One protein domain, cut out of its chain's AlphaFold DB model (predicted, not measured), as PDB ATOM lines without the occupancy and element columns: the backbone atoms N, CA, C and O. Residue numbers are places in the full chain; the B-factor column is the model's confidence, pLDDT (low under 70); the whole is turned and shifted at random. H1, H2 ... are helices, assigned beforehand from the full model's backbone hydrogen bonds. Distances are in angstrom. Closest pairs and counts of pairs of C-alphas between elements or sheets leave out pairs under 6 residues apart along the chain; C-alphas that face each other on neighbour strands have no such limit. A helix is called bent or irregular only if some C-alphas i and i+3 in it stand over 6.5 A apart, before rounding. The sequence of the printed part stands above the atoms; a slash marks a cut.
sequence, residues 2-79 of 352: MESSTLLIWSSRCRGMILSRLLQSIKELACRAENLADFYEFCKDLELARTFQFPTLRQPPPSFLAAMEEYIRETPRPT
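AT A GLANCE: This is residues 2 to 79 of the 352 residues of the protein "ANTH domain-containing protein" of Hordeum vulgare subsp. vulgare (UniProt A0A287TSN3). This is a lopsided helical hairpin: one very long helix, H1, makes the length of a thin rod, and past residue 45 a long unnamed stretch, residues 46 to 61, folds back to a short helix, H2, which packs side by side with part of H1. Residues 2 to 8 of H1 stick out free at the other end. The printed part has 78 residues with two named helices, H1 then H2, and no named strand; its class is all helix. It is extended, with a radius of gyration of the C-alphas of 19.7 A and spans of 68 by 17 by 17 A.

IN THESE COORDINATES: Find C-alpha 2 at (346.815, 420.658, 338.767); from there H1, residues 2 to 45, runs 65.2 A to C-alpha 45 at (289.908, 405.292, 310.866). Then look at residues 62 to 74 for H2, which measures 18.1 A and ends at C-alpha 74, at (330.061, 405.411, 331.918).

HOW THE PARTS SIT: Look along H1 to residues 16 to 23, the part of it that touches H2. The closest C-alphas of the two helices are those of Gly 16 and Ile 72, 6.2 A apart. Their lines stand at a shallow tilt of 25 degrees, and they run opposite ways, as a helical hairpin. In H1 and H2 every O i to N i+4 pair is within hydrogen-bond range. Neither helix is bent.

THE WHOLE: The two C-alphas farthest apart are those of Met 2 and Glu 47, at 67.7 A. The link from H1 to H2 is long, with 16 residues, 46 to 61. The printed part has no cut. In the B-factor column you will find a mean pLDDT of the printed part of 78.9, with residues 2 to 3, 48 to 52, 54 and 75 to 79 under 70.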
ATOM      1  N   MET A   2     348.165 420.856 338.185       57.12
ATOM      2  CA  MET A   2     346.815 420.658 338.767       57.12
ATOM      3  C   MET A   2     345.653 421.328 338.001       57.12
ATOM      4  O   MET A   2     344.608 420.705 337.832       57.12
ATOM      5  N   GLU A   3     345.838 422.544 337.476       65.19
ATOM      6  CA  GLU A   3     344.786 423.282 336.749       65.19
ATOM      7  C   GLU A   3     344.341 422.625 335.431       65.19
ATOM      8  O   GLU A   3     343.202 422.790 334.997       65.19
ATOM      9  N   SER A   4     345.204 421.827 334.795       70.12
ATOM     10  CA  SER A   4     344.822 421.100 333.580       70.12
ATOM     11  C   SER A   4     343.802 419.998 333.901       70.12
ATOM     12  O   SER A   4     342.831 419.810 333.169       70.12
ATOM     13  N   SER A   5     343.948 419.339 335.058       75.50
ATOM     14  CA  SER A   5     342.996 418.332 335.534       75.50
ATOM     15  C   SER A   5     341.641 418.939 335.906       75.50
ATOM     16  O   SER A   5     340.609 418.361 335.569       75.50
ATOM     17  N   THR A   6     341.604 420.107 336.560       80.44
ATOM     18  CA  THR A   6     340.330 420.752 336.933       80.44
ATOM     19  C   THR A   6     339.546 421.228 335.708       80.44
ATOM     20  O   THR A   6     338.330 421.034 335.666       80.44
ATOM     21  N   LEU A   7     340.225 421.749 334.678       80.38
ATOM     22  CA  LEU A   7     339.610 422.101 333.391       80.38
ATOM     23  C   LEU A   7     339.037 420.877 332.657       80.38
ATOM     24  O   LEU A   7     337.917 420.940 332.146       80.38
ATOM     25  N   LEU A   8     339.751 419.746 332.643       81.06
ATOM     26  CA  LEU A   8     339.254 418.497 332.050       81.06
ATOM     27  C   LEU A   8     338.018 417.956 332.788       81.06
ATOM     28  O   LEU A   8     337.042 417.567 332.142       81.06
ATOM     29  N   ILE A   9     338.017 417.996 334.127       80.56
ATOM     30  CA  ILE A   9     336.867 417.605 334.961       80.56
ATOM     31  C   ILE A   9     335.652 418.500 334.670       80.56
ATOM     32  O   ILE A   9     334.553 417.985 334.458       80.56
ATOM     33  N   TRP A  10     335.838 419.824 334.599       80.38
ATOM     34  CA  TRP A  10     334.771 420.766 334.238       80.38
ATOM     35  C   TRP A  10     334.223 420.505 332.831       80.38
ATOM     36  O   TRP A  10     333.013 420.383 332.655       80.38
ATOM     37  N   SER A  11     335.102 420.342 331.840       84.06
ATOM     38  CA  SER A  11     334.719 420.072 330.449       84.06
ATOM     39  C   SER A  11     333.927 418.764 330.311       84.06
ATOM     40  O   SER A  11     332.918 418.718 329.603       84.06
ATOM     41  N   SER A  12     334.327 417.711 331.034       82.19
ATOM     42  CA  SER A  12     333.598 416.438 331.071       82.19
ATOM     43  C   SER A  12     332.232 416.571 331.761       82.19
ATOM     44  O   SER A  12     331.221 416.108 331.234       82.19
ATOM     45  N   ARG A  13     332.159 417.299 332.887       81.31
ATOM     46  CA  ARG A  13     330.905 417.565 333.611       81.31
ATOM     47  C   ARG A  13     329.910 418.379 332.777       81.31
ATOM     48  O   ARG A  13     328.731 418.031 332.743       81.31
ATOM     49  N   CYS A  14     330.371 419.410 332.066       83.44
ATOM     50  CA  CYS A  14     329.538 420.169 331.131       83.44
ATOM     51  C   CYS A  14     329.017 419.285 329.992       83.44
ATOM     52  O   CYS A  14     327.816 419.306 329.727       83.44
ATOM     53  N   ARG A  15     329.872 418.458 329.369       86.00
ATOM     54  CA  ARG A  15     329.439 417.503 328.332       86.00
ATOM     55  C   ARG A  15     328.380 416.528 328.856       86.00
ATOM     56  O   ARG A  15     327.333 416.412 328.230       86.00
ATOM     57  N   GLY A  16     328.590 415.912 330.020       84.75
ATOM     58  CA  GLY A  16     327.611 415.008 330.636       84.75
ATOM     59  C   GLY A  16     326.269 415.682 330.958       84.75
ATOM     60  O   GLY A  16     325.213 415.102 330.713       84.75
ATOM     61  N   MET A  17     326.281 416.930 331.445       85.31
ATOM     62  CA  MET A  17     325.051 417.699 331.701       85.31
ATOM     63  C   MET A  17     324.297 418.064 330.415       85.31
ATOM     64  O   MET A  17     323.069 417.966 330.386       85.31
ATOM     65  N   ILE A  18     325.012 418.459 329.355       88.25
ATOM     66  CA  ILE A  18     324.421 418.769 328.045       88.25
ATOM     67  C   ILE A  18     323.823 417.502 327.424       88.25
ATOM     68  O   ILE A  18     322.665 417.521 327.010       88.25
ATOM     69  N   LEU A  19     324.567 416.390 327.416       87.31
ATOM     70  CA  LEU A  19     324.105 415.134 326.823       87.31
ATOM     71  C   LEU A  19     322.906 414.544 327.580       87.31
ATOM     72  O   LEU A  19     321.986 414.035 326.952       87.31
ATOM     73  N   SER A  20     322.877 414.676 328.910       87.00
ATOM     74  CA  SER A  20     321.738 414.266 329.742       87.00
ATOM     75  C   SER A  20     320.464 415.055 329.421       87.00
ATOM     76  O   SER A  20     319.412 414.457 329.209       87.00
ATOM     77  N   ARG A  21     320.556 416.387 329.279       89.06
ATOM     78  CA  ARG A  21     319.416 417.213 328.836       89.06
ATOM     79  C   ARG A  21     318.972 416.874 327.412       89.06
ATOM     80  O   ARG A  21     317.778 416.766 327.164       89.06
ATOM     81  N   LEU A  22     319.919 416.667 326.499       91.12
ATOM     82  CA  LEU A  22     319.628 416.285 325.117       91.12
ATOM     83  C   LEU A  22     318.926 414.916 325.044       91.12
ATOM     84  O   LEU A  22     317.934 414.781 324.335       91.12
ATOM     85  N   LEU A  23     319.369 413.925 325.824       88.56
ATOM     86  CA  LEU A  23     318.699 412.626 325.934       88.56
ATOM     87  C   LEU A  23     317.291 412.752 326.539       88.56
ATOM     88  O   LEU A  23     316.376 412.097 326.043       88.56
ATOM     89  N   GLN A  24     317.100 413.598 327.559       89.50
ATOM     90  CA  GLN A  24     315.782 413.874 328.145       89.50
ATOM     91  C   GLN A  24     314.807 414.380 327.068       89.50
ATOM     92  O   GLN A  24     313.759 413.773 326.861       89.50
ATOM     93  N   SER A  25     315.188 415.426 326.324       90.19
ATOM     94  CA  SER A  25     314.346 416.000 325.269       90.19
ATOM     95  C   SER A  25     314.136 415.058 324.079       90.19
ATOM     96  O   SER A  25     313.070 415.084 323.478       90.19
ATOM     97  N   ILE A  26     315.093 414.188 323.738       88.50
ATOM     98  CA  ILE A  26     314.880 413.177 322.685       88.50
ATOM     99  C   ILE A  26     313.893 412.093 323.152       88.50
ATOM    100  O   ILE A  26     313.056 411.675 322.355       88.50
ATOM    101  N   LYS A  27     313.933 411.660 324.423       88.62
ATOM    102  CA  LYS A  27     312.926 410.730 324.976       88.62
ATOM    103  C   LYS A  27     311.527 411.368 325.017       88.62
ATOM    104  O   LYS A  27     310.553 410.715 324.661       88.62
ATOM    105  N   GLU A  28     311.439 412.647 325.374       89.94
ATOM    106  CA  GLU A  28     310.196 413.433 325.351       89.94
ATOM    107  C   GLU A  28     309.629 413.586 323.926       89.94
ATOM    108  O   GLU A  28     308.449 413.326 323.693       89.94
ATOM    109  N   LEU A  29     310.477 413.913 322.943       88.56
ATOM    110  CA  LEU A  29     310.088 414.011 321.531       88.56
ATOM    111  C   LEU A  29     309.705 412.655 320.914       88.56
ATOM    112  O   LEU A  29     308.831 412.622 320.052       88.56
ATOM    113  N   ALA A  30     310.314 411.546 321.350       85.19
ATOM    114  CA  ALA A  30     309.924 410.199 320.924       85.19
ATOM    115  C   ALA A  30     308.511 409.840 321.420       85.19
ATOM    116  O   ALA A  30     307.651 409.513 320.607       85.19
ATOM    117  N   CYS A  31     308.238 410.041 322.714       84.88
ATOM    118  CA  CYS A  31     306.899 409.898 323.298       84.88
ATOM    119  C   CYS A  31     305.866 410.807 322.598       84.88
ATOM    120  O   CYS A  31     304.752 410.389 322.279       84.88
ATOM    121  N   ARG A  32     306.246 412.051 322.262       86.69
ATOM    122  CA  ARG A  32     305.361 412.950 321.509       86.69
ATOM    123  C   ARG A  32     305.104 412.475 320.074       86.69
ATOM    124  O   ARG A  32     304.019 412.736 319.564       86.69
ATOM    125  N   ALA A  33     306.054 411.792 319.435       86.94
ATOM    126  CA  ALA A  33     305.869 411.195 318.112       86.94
ATOM    127  C   ALA A  33     304.975 409.942 318.150       86.94
ATOM    128  O   ALA A  33     304.201 409.740 317.220       86.94
ATOM    129  N   GLU A  34     305.029 409.149 319.223       85.75
ATOM    130  CA  GLU A  34     304.133 408.003 319.448       85.75
ATOM    131  C   GLU A  34     302.671 408.473 319.552       85.75
ATOM    132  O   GLU A  34     301.843 408.082 318.733       85.75
ATOM    133  N   ASN A  35     302.388 409.457 320.412       87.62
ATOM    134  CA  ASN A  35     301.055 410.065 320.531       87.62
ATOM    135  C   ASN A  35     300.529 410.695 319.218       87.62
ATOM    136  O   ASN A  35     299.322 410.766 318.989       87.62
ATOM    137  N   LEU A  36     301.428 411.170 318.348       85.94
ATOM    138  CA  LEU A  36     301.076 411.732 317.037       85.94
ATOM    139  C   LEU A  36     300.816 410.620 315.998       85.94
ATOM    140  O   LEU A  36     299.998 410.808 315.100       85.94
ATOM    141  N   ALA A  37     301.439 409.446 316.145       85.94
ATOM    142  CA  ALA A  37     301.121 408.264 315.346       85.94
ATOM    143  C   ALA A  37     299.722 407.723 315.687       85.94
ATOM    144  O   ALA A  37     298.932 407.497 314.771       85.94
ATOM    145  N   ASP A  38     299.382 407.627 316.979       87.38
ATOM    146  CA  ASP A  38     298.038 407.243 317.441       87.38
ATOM    147  C   ASP A  38     296.961 408.185 316.869       87.38
ATOM    148  O   ASP A  38     295.930 407.749 316.356       87.38
ATOM    149  N   PHE A  39     297.229 409.497 316.887       86.44
ATOM    150  CA  PHE A  39     296.347 410.510 316.306       86.44
ATOM    151  C   PHE A  39     296.183 410.364 314.781       86.44
ATOM    152  O   PHE A  39     295.081 410.547 314.264       86.44
ATOM    153  N   TYR A  40     297.243 410.017 314.044       84.00
ATOM    154  CA  TYR A  40     297.151 409.784 312.599       84.00
ATOM    155  C   TYR A  40     296.388 408.502 312.244       84.00
ATOM    156  O   TYR A  40     295.629 408.519 311.276       84.00
ATOM    157  N   GLU A  41     296.515 407.428 313.027       85.31
ATOM    158  CA  GLU A  41     295.678 406.233 312.856       85.31
ATOM    159  C   GLU A  41     294.201 406.545 313.172       85.31
ATOM    160  O   GLU A  41     293.328 406.230 312.367       85.31
ATOM    161  N   PHE A  42     293.906 407.315 314.226       86.81
ATOM    162  CA  PHE A  42     292.543 407.790 314.515       86.81
ATOM    163  C   PHE A  42     291.946 408.660 313.386       86.81
ATOM    164  O   PHE A  42     290.796 408.474 312.982       86.81
ATOM    165  N   CYS A  43     292.721 409.584 312.802       83.38
ATOM    166  CA  CYS A  43     292.277 410.387 311.652       83.38
ATOM    167  C   CYS A  43     292.119 409.585 310.345       83.38
ATOM    168  O   CYS A  43     291.462 410.056 309.411       83.38
ATOM    169  N   LYS A  44     292.726 408.400 310.266       81.38
ATOM    170  CA  LYS A  44     292.626 407.445 309.156       81.38
ATOM    171  C   LYS A  44     291.397 406.544 309.319       81.38
ATOM    172  O   LYS A  44     290.664 406.383 308.347       81.38
ATOM    173  N   ASP A  45     291.118 406.062 310.531       83.69
ATOM    174  CA  ASP A  45     289.908 405.292 310.866       83.69
ATOM    175  C   ASP A  45     288.622 406.118 310.688       83.69
ATOM    176  O   ASP A  45     287.608 405.605 310.219       83.69
ATOM    177  N   LEU A  46     288.672 407.424 310.979       83.00
ATOM    178  CA  LEU A  46     287.582 408.370 310.698       83.00
ATOM    179  C   LEU A  46     287.467 408.787 309.214       83.00
ATOM    180  O   LEU A  46     286.658 409.651 308.880       83.00
ATOM    181  N   GLU A  47     288.298 408.239 308.324       75.00
ATOM    182  CA  GLU A  47     288.375 408.530 306.880       75.00
ATOM    183  C   GLU A  47     288.631 410.001 306.471       75.00
ATOM    184  O   GLU A  47     288.719 410.297 305.273       75.00
ATOM    185  N   LEU A  48     288.826 410.915 307.435       68.44
ATOM    186  CA  LEU A  48     289.003 412.366 307.244       68.44
ATOM    187  C   LEU A  48     290.080 412.726 306.207       68.44
ATOM    188  O   LEU A  48     290.014 413.778 305.571       68.44
ATOM    189  N   ALA A  49     291.080 411.860 306.059       58.66
ATOM    190  CA  ALA A  49     292.279 412.080 305.265       58.66
ATOM    191  C   ALA A  49     292.386 411.178 304.018       58.66
ATOM    192  O   ALA A  49     293.487 410.984 303.513       58.66
ATOM    193  N   ARG A  50     291.279 410.655 303.464       63.00
ATOM    194  CA  ARG A  50     291.287 409.825 302.229       63.00
ATOM    195  C   ARG A  50     292.041 410.433 301.023       63.00
ATOM    196  O   ARG A  50     292.387 409.701 300.101       63.00
ATOM    197  N   THR A  51     292.294 411.744 301.011       65.38
ATOM    198  CA  THR A  51     293.076 412.468 299.987       65.38
ATOM    199  C   THR A  51     294.437 412.995 300.470       65.38
ATOM    200  O   THR A  51     295.191 413.534 299.662       65.38
ATOM    201  N   PHE A  52     294.778 412.844 301.754       68.69
ATOM    202  CA  PHE A  52     296.025 413.329 302.351       68.69
ATOM    203  C   PHE A  52     296.964 412.170 302.699       68.69
ATOM    204  O   PHE A  52     296.621 411.267 303.456       68.69
ATOM    205  N   GLN A  53     298.191 412.219 302.183       71.75
ATOM    206  CA  GLN A  53     299.224 411.247 302.529       71.75
ATOM    207  C   GLN A  53     299.907 411.656 303.842       71.75
ATOM    208  O   GLN A  53     300.670 412.621 303.873       71.75
ATOM    209  N   PHE A  54     299.629 410.930 304.929       68.62
ATOM    210  CA  PHE A  54     300.244 411.183 306.236       68.62
ATOM    211  C   PHE A  54     301.781 411.024 306.189       68.62
ATOM    212  O   PHE A  54     302.272 410.023 305.656       68.62
ATOM    213  N   PRO A  55     302.560 411.961 306.765       75.69
ATOM    214  CA  PRO A  55     304.006 411.805 306.903       75.69
ATOM    215  C   PRO A  55     304.360 410.634 307.828       75.69
ATOM    216  O   PRO A  55     303.850 410.535 308.943       75.69
ATOM    217  N   THR A  56     305.280 409.767 307.403       70.44
ATOM    218  CA  THR A  56     305.739 408.637 308.221       70.44
ATOM    219  C   THR A  56     306.626 409.113 309.374       70.44
ATOM    220  O   THR A  56     307.789 409.482 309.194       70.44
ATOM    221  N   LEU A  57     306.081 409.087 310.590       72.44
ATOM    222  CA  LEU A  57     306.811 409.426 311.811       72.44
ATOM    223  C   LEU A  57     307.870 408.355 312.099       72.44
ATOM    224  O   LEU A  57     307.558 407.218 312.449       72.44
ATOM    225  N   ARG A  58     309.148 408.708 311.941       72.12
ATOM    226  CA  ARG A  58     310.264 407.789 312.186       72.12
ATOM    227  C   ARG A  58     310.728 407.875 313.640       72.12
ATOM    228  O   ARG A  58     311.497 408.770 313.987       72.12
ATOM    229  N   GLN A  59     310.313 406.909 314.459       76.06
ATOM    230  CA  GLN A  59     310.832 406.721 315.818       76.06
ATOM    231  C   GLN A  59     312.378 406.598 315.790       76.06
ATOM    232  O   GLN A  59     312.924 405.932 314.896       76.06
ATOM    233  N   PRO A  60     313.119 407.236 316.718       75.06
ATOM    234  CA  PRO A  60     314.569 407.076 316.801       75.06
ATOM    235  C   PRO A  60     314.935 405.623 317.163       75.06
ATOM    236  O   PRO A  60     314.274 405.025 318.011       75.06
ATOM    237  N   PRO A  61     315.987 405.032 316.564       80.56
ATOM    238  CA  PRO A  61     316.330 403.634 316.813       80.56
ATOM    239  C   PRO A  61     316.732 403.420 318.286       80.56
ATOM    240  O   PRO A  61     317.573 404.166 318.798       80.56
ATOM    241  N   PRO A  62     316.206 402.389 318.975       76.12
ATOM    242  CA  PRO A  62     316.394 402.224 320.420       76.12
ATOM    243  C   PRO A  62     317.861 402.004 320.818       76.12
ATOM    244  O   PRO A  62     318.276 402.411 321.900       76.12
ATOM    245  N   SER A  63     318.681 401.446 319.920       81.50
ATOM    246  CA  SER A  63     320.130 401.304 320.106       81.50
ATOM    247  C   SER A  63     320.868 402.643 320.243       81.50
ATOM    248  O   SER A  63     321.850 402.717 320.977       81.50
ATOM    249  N   PHE A  64     320.388 403.717 319.605       82.88
ATOM    250  CA  PHE A  64     320.959 405.058 319.769       82.88
ATOM    251  C   PHE A  64     320.654 405.629 321.160       82.88
ATOM    252  O   PHE A  64     321.543 406.177 321.810       82.88
ATOM    253  N   LEU A  65     319.423 405.450 321.651       84.56
ATOM    254  CA  LEU A  65     319.048 405.858 323.009       84.56
ATOM    255  C   LEU A  65     319.819 405.063 324.069       84.56
ATOM    256  O   LEU A  65     320.289 405.652 325.040       84.56
ATOM    257  N   ALA A  66     320.001 403.755 323.854       83.94
ATOM    258  CA  ALA A  66     320.800 402.899 324.723       83.94
ATOM    259  C   ALA A  66     322.265 403.366 324.799       83.94
ATOM    260  O   ALA A  66     322.758 403.593 325.899       83.94
ATOM    261  N   ALA A  67     322.923 403.597 323.656       85.44
ATOM    262  CA  ALA A  67     324.312 404.064 323.606       85.44
ATOM    263  C   ALA A  67     324.500 405.460 324.237       85.44
ATOM    264  O   ALA A  67     325.483 405.713 324.932       85.44
ATOM    265  N   MET A  68     323.541 406.370 324.039       81.62
ATOM    266  CA  MET A  68     323.563 407.698 324.662       81.62
ATOM    267  C   MET A  68     323.372 407.620 326.186       81.62
ATOM    268  O   MET A  68     324.039 408.341 326.929       81.62
ATOM    269  N   GLU A  69     322.499 406.733 326.673       84.75
ATOM    270  CA  GLU A  69     322.318 406.509 328.110       84.75
ATOM    271  C   GLU A  69     323.530 405.812 328.742       84.75
ATOM    272  O   GLU A  69     323.947 406.177 329.841       84.75
ATOM    273  N   GLU A  70     324.130 404.856 328.034       83.56
ATOM    274  CA  GLU A  70     325.362 404.169 328.417       83.56
ATOM    275  C   GLU A  70     326.535 405.147 328.539       83.56
ATOM    276  O   GLU A  70     327.181 405.175 329.582       83.56
ATOM    277  N   TYR A  71     326.715 406.067 327.587       83.00
ATOM    278  CA  TYR A  71     327.706 407.146 327.695       83.00
ATOM    279  C   TYR A  71     327.503 408.020 328.951       83.00
ATOM    280  O   TYR A  71     328.466 408.420 329.607       83.00
ATOM    281  N   ILE A  72     326.252 408.301 329.343       80.56
ATOM    282  CA  ILE A  72     325.900 409.072 330.559       80.56
ATOM    283  C   ILE A  72     326.029 408.228 331.852       80.56
ATOM    284  O   ILE A  72     326.056 408.769 332.967       80.56
ATOM    285  N   ARG A  73     326.106 406.901 331.718       77.56
ATOM    286  CA  ARG A  73     326.336 405.926 332.794       77.56
ATOM    287  C   ARG A  73     327.832 405.683 333.021       77.56
ATOM    288  O   ARG A  73     328.250 405.576 334.170       77.56
ATOM    289  N   GLU A  74     328.612 405.643 331.942       70.75
ATOM    290  CA  GLU A  74     330.061 405.411 331.918       70.75
ATOM    291  C   GLU A  74     330.875 406.697 332.143       70.75
ATOM    292  O   GLU A  74     331.932 406.655 332.773       70.75
ATOM    293  N   THR A  75     330.358 407.867 331.734       64.31
ATOM    294  CA  THR A  75     330.888 409.165 332.187       64.31
ATOM    295  C   THR A  75     330.894 409.178 333.719       64.31
ATOM    296  O   THR A  75     329.812 409.094 334.311       64.31
ATOM    297  N   PRO A  76     332.054 409.331 334.394       53.25
ATOM    298  CA  PRO A  76     332.110 409.271 335.848       53.25
ATOM    299  C   PRO A  76     331.263 410.378 336.469       53.25
ATOM    300  O   PRO A  76     331.672 411.540 336.528       53.25
ATOM    301  N   ARG A  77     330.071 410.018 336.957       55.75
ATOM    302  CA  ARG A  77     329.266 410.897 337.803       55.75
ATOM    303  C   ARG A  77     330.121 411.196 339.035       55.75
ATOM    304  O   ARG A  77     330.427 410.257 339.771       55.75
ATOM    305  N   PRO A  78     330.539 412.452 339.286       44.62
ATOM    306  CA  PRO A  78     331.241 412.760 340.516       44.62
ATOM    307  C   PRO A  78     330.229 412.577 341.641       44.62
ATOM    308  O   PRO A  78     329.334 413.407 341.813       44.62
ATOM    309  N   THR A  79     330.342 411.463 342.364       43.53
ATOM    310  CA  THR A  79     329.483 411.142 343.500       43.53
ATOM    311  C   THR A  79     329.771 412.132 344.620       43.53
ATOM    312  O   THR A  79     330.511 411.843 345.561       43.53
TER     313      THR A  79